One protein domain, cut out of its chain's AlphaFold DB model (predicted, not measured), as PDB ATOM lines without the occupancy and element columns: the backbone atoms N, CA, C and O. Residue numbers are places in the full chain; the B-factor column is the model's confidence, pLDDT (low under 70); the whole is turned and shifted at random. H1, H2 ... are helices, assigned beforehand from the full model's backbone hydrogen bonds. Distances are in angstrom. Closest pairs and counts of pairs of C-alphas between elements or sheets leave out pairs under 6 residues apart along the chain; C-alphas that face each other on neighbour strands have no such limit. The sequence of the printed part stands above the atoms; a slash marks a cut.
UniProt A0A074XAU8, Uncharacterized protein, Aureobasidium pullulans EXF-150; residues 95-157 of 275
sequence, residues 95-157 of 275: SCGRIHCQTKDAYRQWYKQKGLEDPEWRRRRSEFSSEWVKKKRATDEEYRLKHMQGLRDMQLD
ATOM      1  N   SER A  95       5.531  -5.482 -41.718       45.72
ATOM      2  CA  SER A  95       4.182  -5.910 -41.341       45.72
ATOM      3  C   SER A  95       4.196  -7.059 -40.327       45.72
ATOM      4  O   SER A  95       4.916  -8.047 -40.452       45.72
ATOM      5  N   CYS A  96       3.362  -6.917 -39.298       47.12
ATOM      6  CA  CYS A  96       2.911  -7.986 -38.413       47.12
ATOM      7  C   CYS A  96       1.381  -7.984 -38.480       47.12
ATOM      8  O   CYS A  96       0.737  -7.245 -37.740       47.12
ATOM      9  N   GLY A  97       0.813  -8.759 -39.409       50.00
ATOM     10  CA  GLY A  97      -0.604  -9.148 -39.486       50.00
ATOM     11  C   GLY A  97      -1.660  -8.064 -39.758       50.00
ATOM     12  O   GLY A  97      -2.663  -8.382 -40.380       50.00
ATOM     13  N   ARG A  98      -1.477  -6.811 -39.314       49.78
ATOM     14  CA  ARG A  98      -2.474  -5.725 -39.454       49.78
ATOM     15  C   ARG A  98      -1.931  -4.292 -39.361       49.78
ATOM     16  O   ARG A  98      -2.712  -3.351 -39.384       49.78
ATOM     17  N   ILE A  99      -0.619  -4.110 -39.213       59.62
ATOM     18  CA  ILE A  99      -0.011  -2.787 -39.017       59.62
ATOM     19  C   ILE A  99       0.887  -2.488 -40.207       59.62
ATOM     20  O   ILE A  99       1.881  -3.184 -40.435       59.62
ATOM     21  N   HIS A 100       0.517  -1.453 -40.955       63.22
ATOM     22  CA  HIS A 100       1.292  -0.929 -42.068       63.22
ATOM     23  C   HIS A 100       2.096   0.272 -41.576       63.22
ATOM     24  O   HIS A 100       1.579   1.380 -41.463       63.22
ATOM     25  N   CYS A 101       3.368   0.048 -41.255       73.50
ATOM     26  CA  CYS A 101       4.297   1.137 -40.987       73.50
ATOM     27  C   CYS A 101       5.098   1.438 -42.252       73.50
ATOM     28  O   CYS A 101       5.719   0.540 -42.823       73.50
ATOM     29  N   GLN A 102       5.109   2.709 -42.659       72.50
ATOM     30  CA  GLN A 102       5.851   3.182 -43.834       72.50
ATOM     31  C   GLN A 102       7.372   3.048 -43.652       72.50
ATOM     32  O   GLN A 102       8.105   2.863 -44.620       72.50
ATOM     33  N   THR A 103       7.855   3.103 -42.404       83.56
ATOM     34  CA  THR A 103       9.279   2.994 -42.067       83.56
ATOM     35  C   THR A 103       9.524   2.051 -40.888       83.56
ATOM     36  O   THR A 103       8.641   1.770 -40.071       83.56
ATOM     37  N   LYS A 104      10.771   1.579 -40.769       80.44
ATOM     38  CA  LYS A 104      11.227   0.754 -39.639       80.44
ATOM     39  C   LYS A 104      11.111   1.490 -38.304       80.44
ATOM     40  O   LYS A 104      10.806   0.868 -37.290       80.44
ATOM     41  N   ASP A 105      11.370   2.794 -38.300       83.81
ATOM     42  CA  ASP A 105      11.329   3.599 -37.083       83.81
ATOM     43  C   ASP A 105       9.896   3.904 -36.659       83.81
ATOM     44  O   ASP A 105       9.598   3.777 -35.474       83.81
ATOM     45  N   ALA A 106       8.984   4.134 -37.611       84.50
ATOM     46  CA  ALA A 106       7.552   4.193 -37.325       84.50
ATOM     47  C   ALA A 106       7.057   2.882 -36.690       84.50
ATOM     48  O   ALA A 106       6.345   2.909 -35.690       84.50
ATOM     49  N   TYR A 107       7.510   1.725 -37.193       84.62
ATOM     50  CA  TYR A 107       7.198   0.434 -36.571       84.62
ATOM     51  C   TYR A 107       7.763   0.310 -35.151       84.62
ATOM     52  O   TYR A 107       7.071  -0.158 -34.249       84.62
ATOM     53  N   ARG A 108       9.009   0.740 -34.917       83.38
ATOM     54  CA  ARG A 108       9.626   0.723 -33.577       83.38
ATOM     55  C   ARG A 108       8.891   1.633 -32.594       83.38
ATOM     56  O   ARG A 108       8.699   1.234 -31.447       83.38
ATOM     57  N   GLN A 109       8.488   2.824 -33.032       86.56
ATOM     58  CA  GLN A 109       7.723   3.777 -32.229       86.56
ATOM     59  C   GLN A 109       6.340   3.221 -31.895       86.56
ATOM     60  O   GLN A 109       6.003   3.131 -30.717       86.56
ATOM     61  N   TRP A 110       5.607   2.738 -32.903       88.94
ATOM     62  CA  TRP A 110       4.323   2.066 -32.710       88.94
ATOM     63  C   TRP A 110       4.451   0.891 -31.732       88.94
ATOM     64  O   TRP A 110       3.672   0.771 -30.794       88.94
ATOM     65  N   TYR A 111       5.484   0.058 -31.887       84.62
ATOM     66  CA  TYR A 111       5.739  -1.079 -31.000       84.62
ATOM     67  C   TYR A 111       5.992  -0.638 -29.554       84.62
ATOM     68  O   TYR A 111       5.500  -1.267 -28.613       84.62
ATOM     69  N   LYS A 112       6.772   0.438 -29.365       84.44
ATOM     70  CA  LYS A 112       7.036   1.012 -28.041       84.44
ATOM     71  C   LYS A 112       5.729   1.498 -27.415       84.44
ATOM     72  O   LYS A 112       5.411   1.059 -26.312       84.44
ATOM     73  N   GLN A 113       4.976   2.321 -28.144       87.06
ATOM     74  CA  GLN A 113       3.707   2.901 -27.710       87.06
ATOM     75  C   GLN A 113       2.674   1.823 -27.376       87.06
ATOM     76  O   GLN A 113       2.144   1.813 -26.269       87.06
ATOM     77  N   LYS A 114       2.476   0.837 -28.258       88.44
ATOM     78  CA  LYS A 114       1.513  -0.245 -28.031       88.44
ATOM     79  C   LYS A 114       1.812  -1.026 -26.757       88.44
ATOM     80  O   LYS A 114       0.902  -1.401 -26.029       88.44
ATOM     81  N   GLY A 115       3.091  -1.260 -26.471       84.25
ATOM     82  CA  GLY A 115       3.478  -1.919 -25.232       84.25
ATOM     83  C   GLY A 115       3.261  -1.066 -23.975       84.25
ATOM     84  O   GLY A 115       3.174  -1.644 -22.896       84.25
ATOM     85  N   LEU A 116       3.272   0.267 -24.089       83.12
ATOM     86  CA  LEU A 116       2.994   1.175 -22.969       83.12
ATOM     87  C   LEU A 116       1.492   1.240 -22.686       83.12
ATOM     88  O   LEU A 116       1.096   1.158 -21.531       83.12
ATOM     89  N   GLU A 117       0.681   1.324 -23.741       88.62
ATOM     90  CA  GLU A 117      -0.785   1.331 -23.659       88.62
ATOM     91  C   GLU A 117      -1.350  -0.010 -23.173       88.62
ATOM     92  O   GLU A 117      -2.326  -0.038 -22.430       88.62
ATOM     93  N   ASP A 118      -0.737  -1.125 -23.587       88.94
ATOM     94  CA  ASP A 118      -1.220  -2.478 -23.304       88.94
ATOM     95  C   ASP A 118      -0.096  -3.372 -22.729       88.94
ATOM     96  O   ASP A 118       0.623  -4.078 -23.462       88.94
ATOM     97  N   PRO A 119       0.076  -3.367 -21.391       84.19
ATOM     98  CA  PRO A 119       1.042  -4.224 -20.710       84.19
ATOM     99  C   PRO A 119       0.774  -5.727 -20.894       84.19
ATOM    100  O   PRO A 119       1.718  -6.526 -20.869       84.19
ATOM    101  N   GLU A 120      -0.484  -6.133 -21.093       88.81
ATOM    102  CA  GLU A 120      -0.884  -7.534 -21.261       88.81
ATOM    103  C   GLU A 120      -0.489  -8.058 -22.649       88.81
ATOM    104  O   GLU A 120       0.105  -9.134 -22.773       88.81
ATOM    105  N   TRP A 121      -0.710  -7.271 -23.705       89.19
ATOM    106  CA  TRP A 121      -0.185  -7.548 -25.045       89.19
ATOM    107  C   TRP A 121       1.330  -7.730 -25.028       89.19
ATOM    108  O   TRP A 121       1.861  -8.678 -25.616       89.19
ATOM    109  N   ARG A 122       2.040  -6.861 -24.302       84.00
ATOM    110  CA  ARG A 122       3.494  -6.955 -24.162       84.00
ATOM    111  C   ARG A 122       3.910  -8.249 -23.454       84.00
ATOM    112  O   ARG A 122       4.864  -8.889 -23.904       84.00
ATOM    113  N   ARG A 123       3.202  -8.649 -22.388       86.31
ATOM    114  CA  ARG A 123       3.431  -9.919 -21.673       86.31
ATOM    115  C   ARG A 123       3.266 -11.111 -22.615       86.31
ATOM    116  O   ARG A 123       4.238 -11.838 -22.829       86.31
ATOM    117  N   ARG A 124       2.103 -11.231 -23.267       89.94
ATOM    118  CA  ARG A 124       1.802 -12.303 -24.235       89.94
ATOM    119  C   ARG A 124       2.839 -12.376 -25.348       89.94
ATOM    120  O   ARG A 124       3.312 -13.453 -25.701       89.94
ATOM    121  N   ARG A 125       3.254 -11.226 -25.881       88.12
ATOM    122  CA  ARG A 125       4.271 -11.174 -26.934       88.12
ATOM    123  C   ARG A 125       5.657 -11.588 -26.445       88.12
ATOM    124  O   ARG A 125       6.371 -12.269 -27.179       88.12
ATOM    125  N   SER A 126       6.048 -11.198 -25.231       85.06
ATOM    126  CA  SER A 126       7.318 -11.617 -24.626       85.06
ATOM    127  C   SER A 126       7.352 -13.129 -24.400       85.06
ATOM    128  O   SER A 126       8.363 -13.770 -24.684       85.06
ATOM    129  N   GLU A 127       6.251 -13.704 -23.919       88.44
ATOM    130  CA  GLU A 127       6.102 -15.149 -23.726       88.44
ATOM    131  C   GLU A 127       6.138 -15.891 -25.060       88.44
ATOM    132  O   GLU A 127       6.976 -16.773 -25.243       88.44
ATOM    133  N   PHE A 128       5.332 -15.457 -26.031       90.50
ATOM    134  CA  PHE A 128       5.330 -16.012 -27.383       90.50
ATOM    135  C   PHE A 128       6.722 -15.965 -28.020       90.50
ATOM    136  O   PHE A 128       7.200 -16.964 -28.551       90.50
ATOM    137  N   SER A 129       7.410 -14.822 -27.936       88.00
ATOM    138  CA  SER A 129       8.765 -14.678 -28.470       88.00
ATOM    139  C   SER A 129       9.753 -15.611 -27.769       88.00
ATOM    140  O   SER A 129      10.629 -16.162 -28.430       88.00
ATOM    141  N   SER A 130       9.636 -15.786 -26.449       86.94
ATOM    142  CA  SER A 130      10.485 -16.705 -25.687       86.94
ATOM    143  C   SER A 130      10.282 -18.151 -26.144       86.94
ATOM    144  O   SER A 130      11.262 -18.849 -26.410       86.94
ATOM    145  N   GLU A 131       9.030 -18.597 -26.262       91.19
ATOM    146  CA  GLU A 131       8.711 -19.961 -26.696       91.19
ATOM    147  C   GLU A 131       9.087 -20.198 -28.161       91.19
ATOM    148  O   GLU A 131       9.672 -21.230 -28.491       91.19
ATOM    149  N   TRP A 132       8.855 -19.218 -29.038       93.56
ATOM    150  CA  TRP A 132       9.268 -19.291 -30.437       93.56
ATOM    151  C   TRP A 132      10.787 -19.440 -30.574       93.56
ATOM    152  O   TRP A 132      11.244 -20.332 -31.289       93.56
ATOM    153  N   VAL A 133      11.580 -18.632 -29.851       90.94
ATOM    154  CA  VAL A 133      13.051 -18.743 -29.863       90.94
ATOM    155  C   VAL A 133      13.494 -20.102 -29.323       90.94
ATOM    156  O   VAL A 133      14.380 -20.727 -29.906       90.94
ATOM    157  N   LYS A 134      12.884 -20.583 -28.232       92.06
ATOM    158  CA  LYS A 134      13.193 -21.896 -27.651       92.06
ATOM    159  C   LYS A 134      12.930 -23.020 -28.655       92.06
ATOM    160  O   LYS A 134      13.814 -23.843 -28.880       92.06
ATOM    161  N   LYS A 135      11.756 -23.014 -29.295       94.75
ATOM    162  CA  LYS A 135      11.377 -23.991 -30.321       94.75
ATOM    163  C   LYS A 135      12.333 -23.933 -31.510       94.75
ATOM    164  O   LYS A 135      12.892 -24.957 -31.876       94.75
ATOM    165  N   LYS A 136      12.594 -22.739 -32.054       94.69
ATOM    166  CA  LYS A 136      13.505 -22.560 -33.193       94.69
ATOM    167  C   LYS A 136      14.917 -23.051 -32.904       94.69
ATOM    168  O   LYS A 136      15.459 -23.789 -33.711       94.69
ATOM    169  N   ARG A 137      15.491 -22.725 -31.742       91.19
ATOM    170  CA  ARG A 137      16.820 -23.234 -31.352       91.19
ATOM    171  C   ARG A 137      16.888 -24.760 -31.260       91.19
ATOM    172  O   ARG A 137      17.970 -25.303 -31.444       91.19
ATOM    173  N   ALA A 138      15.776 -25.420 -30.935       93.88
ATOM    174  CA  ALA A 138      15.711 -26.872 -30.813       93.88
ATOM    175  C   ALA A 138      15.494 -27.580 -32.160       93.88
ATOM    176  O   ALA A 138      15.979 -28.690 -32.335       93.88
ATOM    177  N   THR A 139      14.761 -26.964 -33.094       96.25
ATOM    178  CA  THR A 139      14.340 -27.624 -34.343       96.25
ATOM    179  C   THR A 139      15.123 -27.200 -35.583       96.25
ATOM    180  O   THR A 139      15.137 -27.931 -36.563       96.25
ATOM    181  N   ASP A 140      15.677 -25.988 -35.596       96.19
ATOM    182  CA  ASP A 140      16.195 -25.329 -36.799       96.19
ATOM    183  C   ASP A 140      17.716 -25.152 -36.693       96.19
ATOM    184  O   ASP A 140      18.220 -24.300 -35.950       96.19
ATOM    185  N   GLU A 141      18.445 -26.004 -37.416       96.69
ATOM    186  CA  GLU A 141      19.906 -26.036 -37.386       96.69
ATOM    187  C   GLU A 141      20.528 -24.757 -37.948       96.69
ATOM    188  O   GLU A 141      21.445 -24.197 -37.346       96.69
ATOM    189  N   GLU A 142      19.999 -24.249 -39.063       96.88
ATOM    190  CA  GLU A 142      20.489 -23.022 -39.691       96.88
ATOM    191  C   GLU A 142      20.348 -21.838 -38.729       96.88
ATOM    192  O   GLU A 142      21.297 -21.076 -38.506       96.88
ATOM    193  N   TYR A 143      19.186 -21.720 -38.078       93.81
ATOM    194  CA  TYR A 143      18.959 -20.702 -37.061       93.81
ATOM    195  C   TYR A 143      19.971 -20.809 -35.913       93.81
ATOM    196  O   TYR A 143      20.506 -19.791 -35.459       93.81
ATOM    197  N   ARG A 144      20.256 -22.029 -35.443       93.56
ATOM    198  CA  ARG A 144      21.222 -22.288 -34.368       93.56
ATOM    199  C   ARG A 144      22.635 -21.865 -34.771       93.56
ATOM    200  O   ARG A 144      23.274 -21.133 -34.015       93.56
ATOM    201  N   LEU A 145      23.099 -22.256 -35.958       95.12
ATOM    202  CA  LEU A 145      24.425 -21.899 -36.472       95.12
ATOM    203  C   LEU A 145      24.573 -20.389 -36.659       95.12
ATOM    204  O   LEU A 145      25.544 -19.806 -36.174       95.12
ATOM    205  N   LYS A 146      23.579 -19.736 -37.270       94.88
ATOM    206  CA  LYS A 146      23.564 -18.279 -37.455       94.88
ATOM    207  C   LYS A 146      23.554 -17.532 -36.123       94.88
ATOM    208  O   LYS A 146      24.260 -16.540 -35.959       94.88
ATOM    209  N   HIS A 147      22.785 -18.018 -35.148       91.50
ATOM    210  CA  HIS A 147      22.784 -17.465 -33.798       91.50
ATOM    211  C   HIS A 147      24.163 -17.607 -33.136       91.50
ATOM    212  O   HIS A 147      24.657 -16.646 -32.552       91.50
ATOM    213  N   MET A 148      24.808 -18.774 -33.244       92.19
ATOM    214  CA  MET A 148      26.161 -18.997 -32.719       92.19
ATOM    215  C   MET A 148      27.211 -18.124 -33.411       92.19
ATOM    216  O   MET A 148      28.100 -17.606 -32.739       92.19
ATOM    217  N   GLN A 149      27.100 -17.922 -34.726       93.94
ATOM    218  CA  GLN A 149      27.967 -17.006 -35.462       93.94
ATOM    219  C   GLN A 149      27.799 -15.568 -34.973       93.94
ATOM    220  O   GLN A 149      28.787 -14.956 -34.597       93.94
ATOM    221  N   GLY A 150      26.566 -15.078 -34.827       90.62
ATOM    222  CA  GLY A 150      26.329 -13.737 -34.288       90.62
ATOM    223  C   GLY A 150      26.865 -13.544 -32.861       90.62
ATOM    224  O   GLY A 150      27.317 -12.455 -32.518       90.62
ATOM    225  N   LEU A 151      26.861 -14.591 -32.022       87.50
ATOM    226  CA  LEU A 151      27.519 -14.542 -30.709       87.50
ATOM    227  C   LEU A 151      29.042 -14.398 -30.829       87.50
ATOM    228  O   LEU A 151      29.622 -13.649 -30.046       87.50
ATOM    229  N   ARG A 152      29.674 -15.092 -31.784       89.25
ATOM    230  CA  ARG A 152      31.114 -14.969 -32.064       89.25
ATOM    231  C   ARG A 152      31.458 -13.591 -32.613       89.25
ATOM    232  O   ARG A 152      32.393 -12.976 -32.125       89.25
ATOM    233  N   ASP A 153      30.660 -13.070 -33.536       90.06
ATOM    234  CA  ASP A 153      30.878 -11.737 -34.102       90.06
ATOM    235  C   ASP A 153      30.796 -10.658 -33.009       90.06
ATOM    236  O   ASP A 153      31.631  -9.761 -32.948       90.06
ATOM    237  N   MET A 154      29.860 -10.793 -32.060       84.31
ATOM    238  CA  MET A 154      29.804  -9.916 -30.882       84.31
ATOM    239  C   MET A 154      31.021 -10.050 -29.956       84.31
ATOM    240  O   MET A 154      31.305  -9.121 -29.208       84.31
ATOM    241  N   GLN A 155      31.726 -11.185 -29.956       84.06
ATOM    242  CA  GLN A 155      32.966 -11.353 -29.189       84.06
ATOM    243  C   GLN A 155      34.175 -10.695 -29.864       84.06
ATOM    244  O   GLN A 155      35.173 -10.464 -29.190       84.06
ATOM    245  N   LEU A 156      34.089 -10.385 -31.160       88.31
ATOM    246  CA  LEU A 156      35.124  -9.632 -31.870       88.31
ATOM    247  C   LEU A 156      35.029  -8.122 -31.600       88.31
ATOM    248  O   LEU A 156      36.011  -7.407 -31.767       88.31
ATOM    249  N   ASP A 157      33.868  -7.630 -31.159       90.06
ATOM    250  CA  ASP A 157      33.705  -6.245 -30.712       90.06
ATOM    251  C   ASP A 157      34.305  -6.073 -29.304       90.06
ATOM    252  O   ASP A 157      33.662  -6.337 -28.283       90.06
TER     253      ASP A 157
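This is residues 95 to 157 of the 275 residues of an uncharacterized protein of Aureobasidium pullulans EXF-150 (UniProt A0A074XAU8). An open, three-sided frame: the long helix H2 makes the bar, and H1 and H3 turn off its two ends towards the same side, with the middle empty. Residues 95 to 103, in no named element, lead into H1. The printed part has 63 residues with three named helices, H1, H2, H3, and no named strand; it is all helix and loose, with a radius of gyration of the C-alphas of 15.2 A and spans of 36 by 25 by 20 A.

H1, residues 104 to 117, begins at C-alpha 104 (11.227, 0.754, -39.639) and is 20.0 A long. H2, residues 119 to 139, is 30.2 A long. H3, residues 141 to 156, is 23.0 A long and ends at C-alpha 156 (35.124, -9.632, -31.870).

H1 and H2 only just touch, with 3 pairs of C-alphas within 8 A, and only at the corner; the closest C-alphas, of Gly 115 and Arg 122, are 5.1 A apart. They run opposite ways at a steep tilt of 58 degrees. H2 and H3 touch only at the corner, the closest C-alphas being those of Arg 137 and Arg 144, 5.4 A, and are about perpendicular at 75 degrees. H1 and H3 are apart. In H1, H2 and H3 every O i to N i+4 pair is within hydrogen-bond range.

The C-alphas farthest apart, of Arg 98 and Leu 156, are 38.6 A apart. The printed part has no cut, and both links are tight. Residues 95 to 100 have pLDDT under 70.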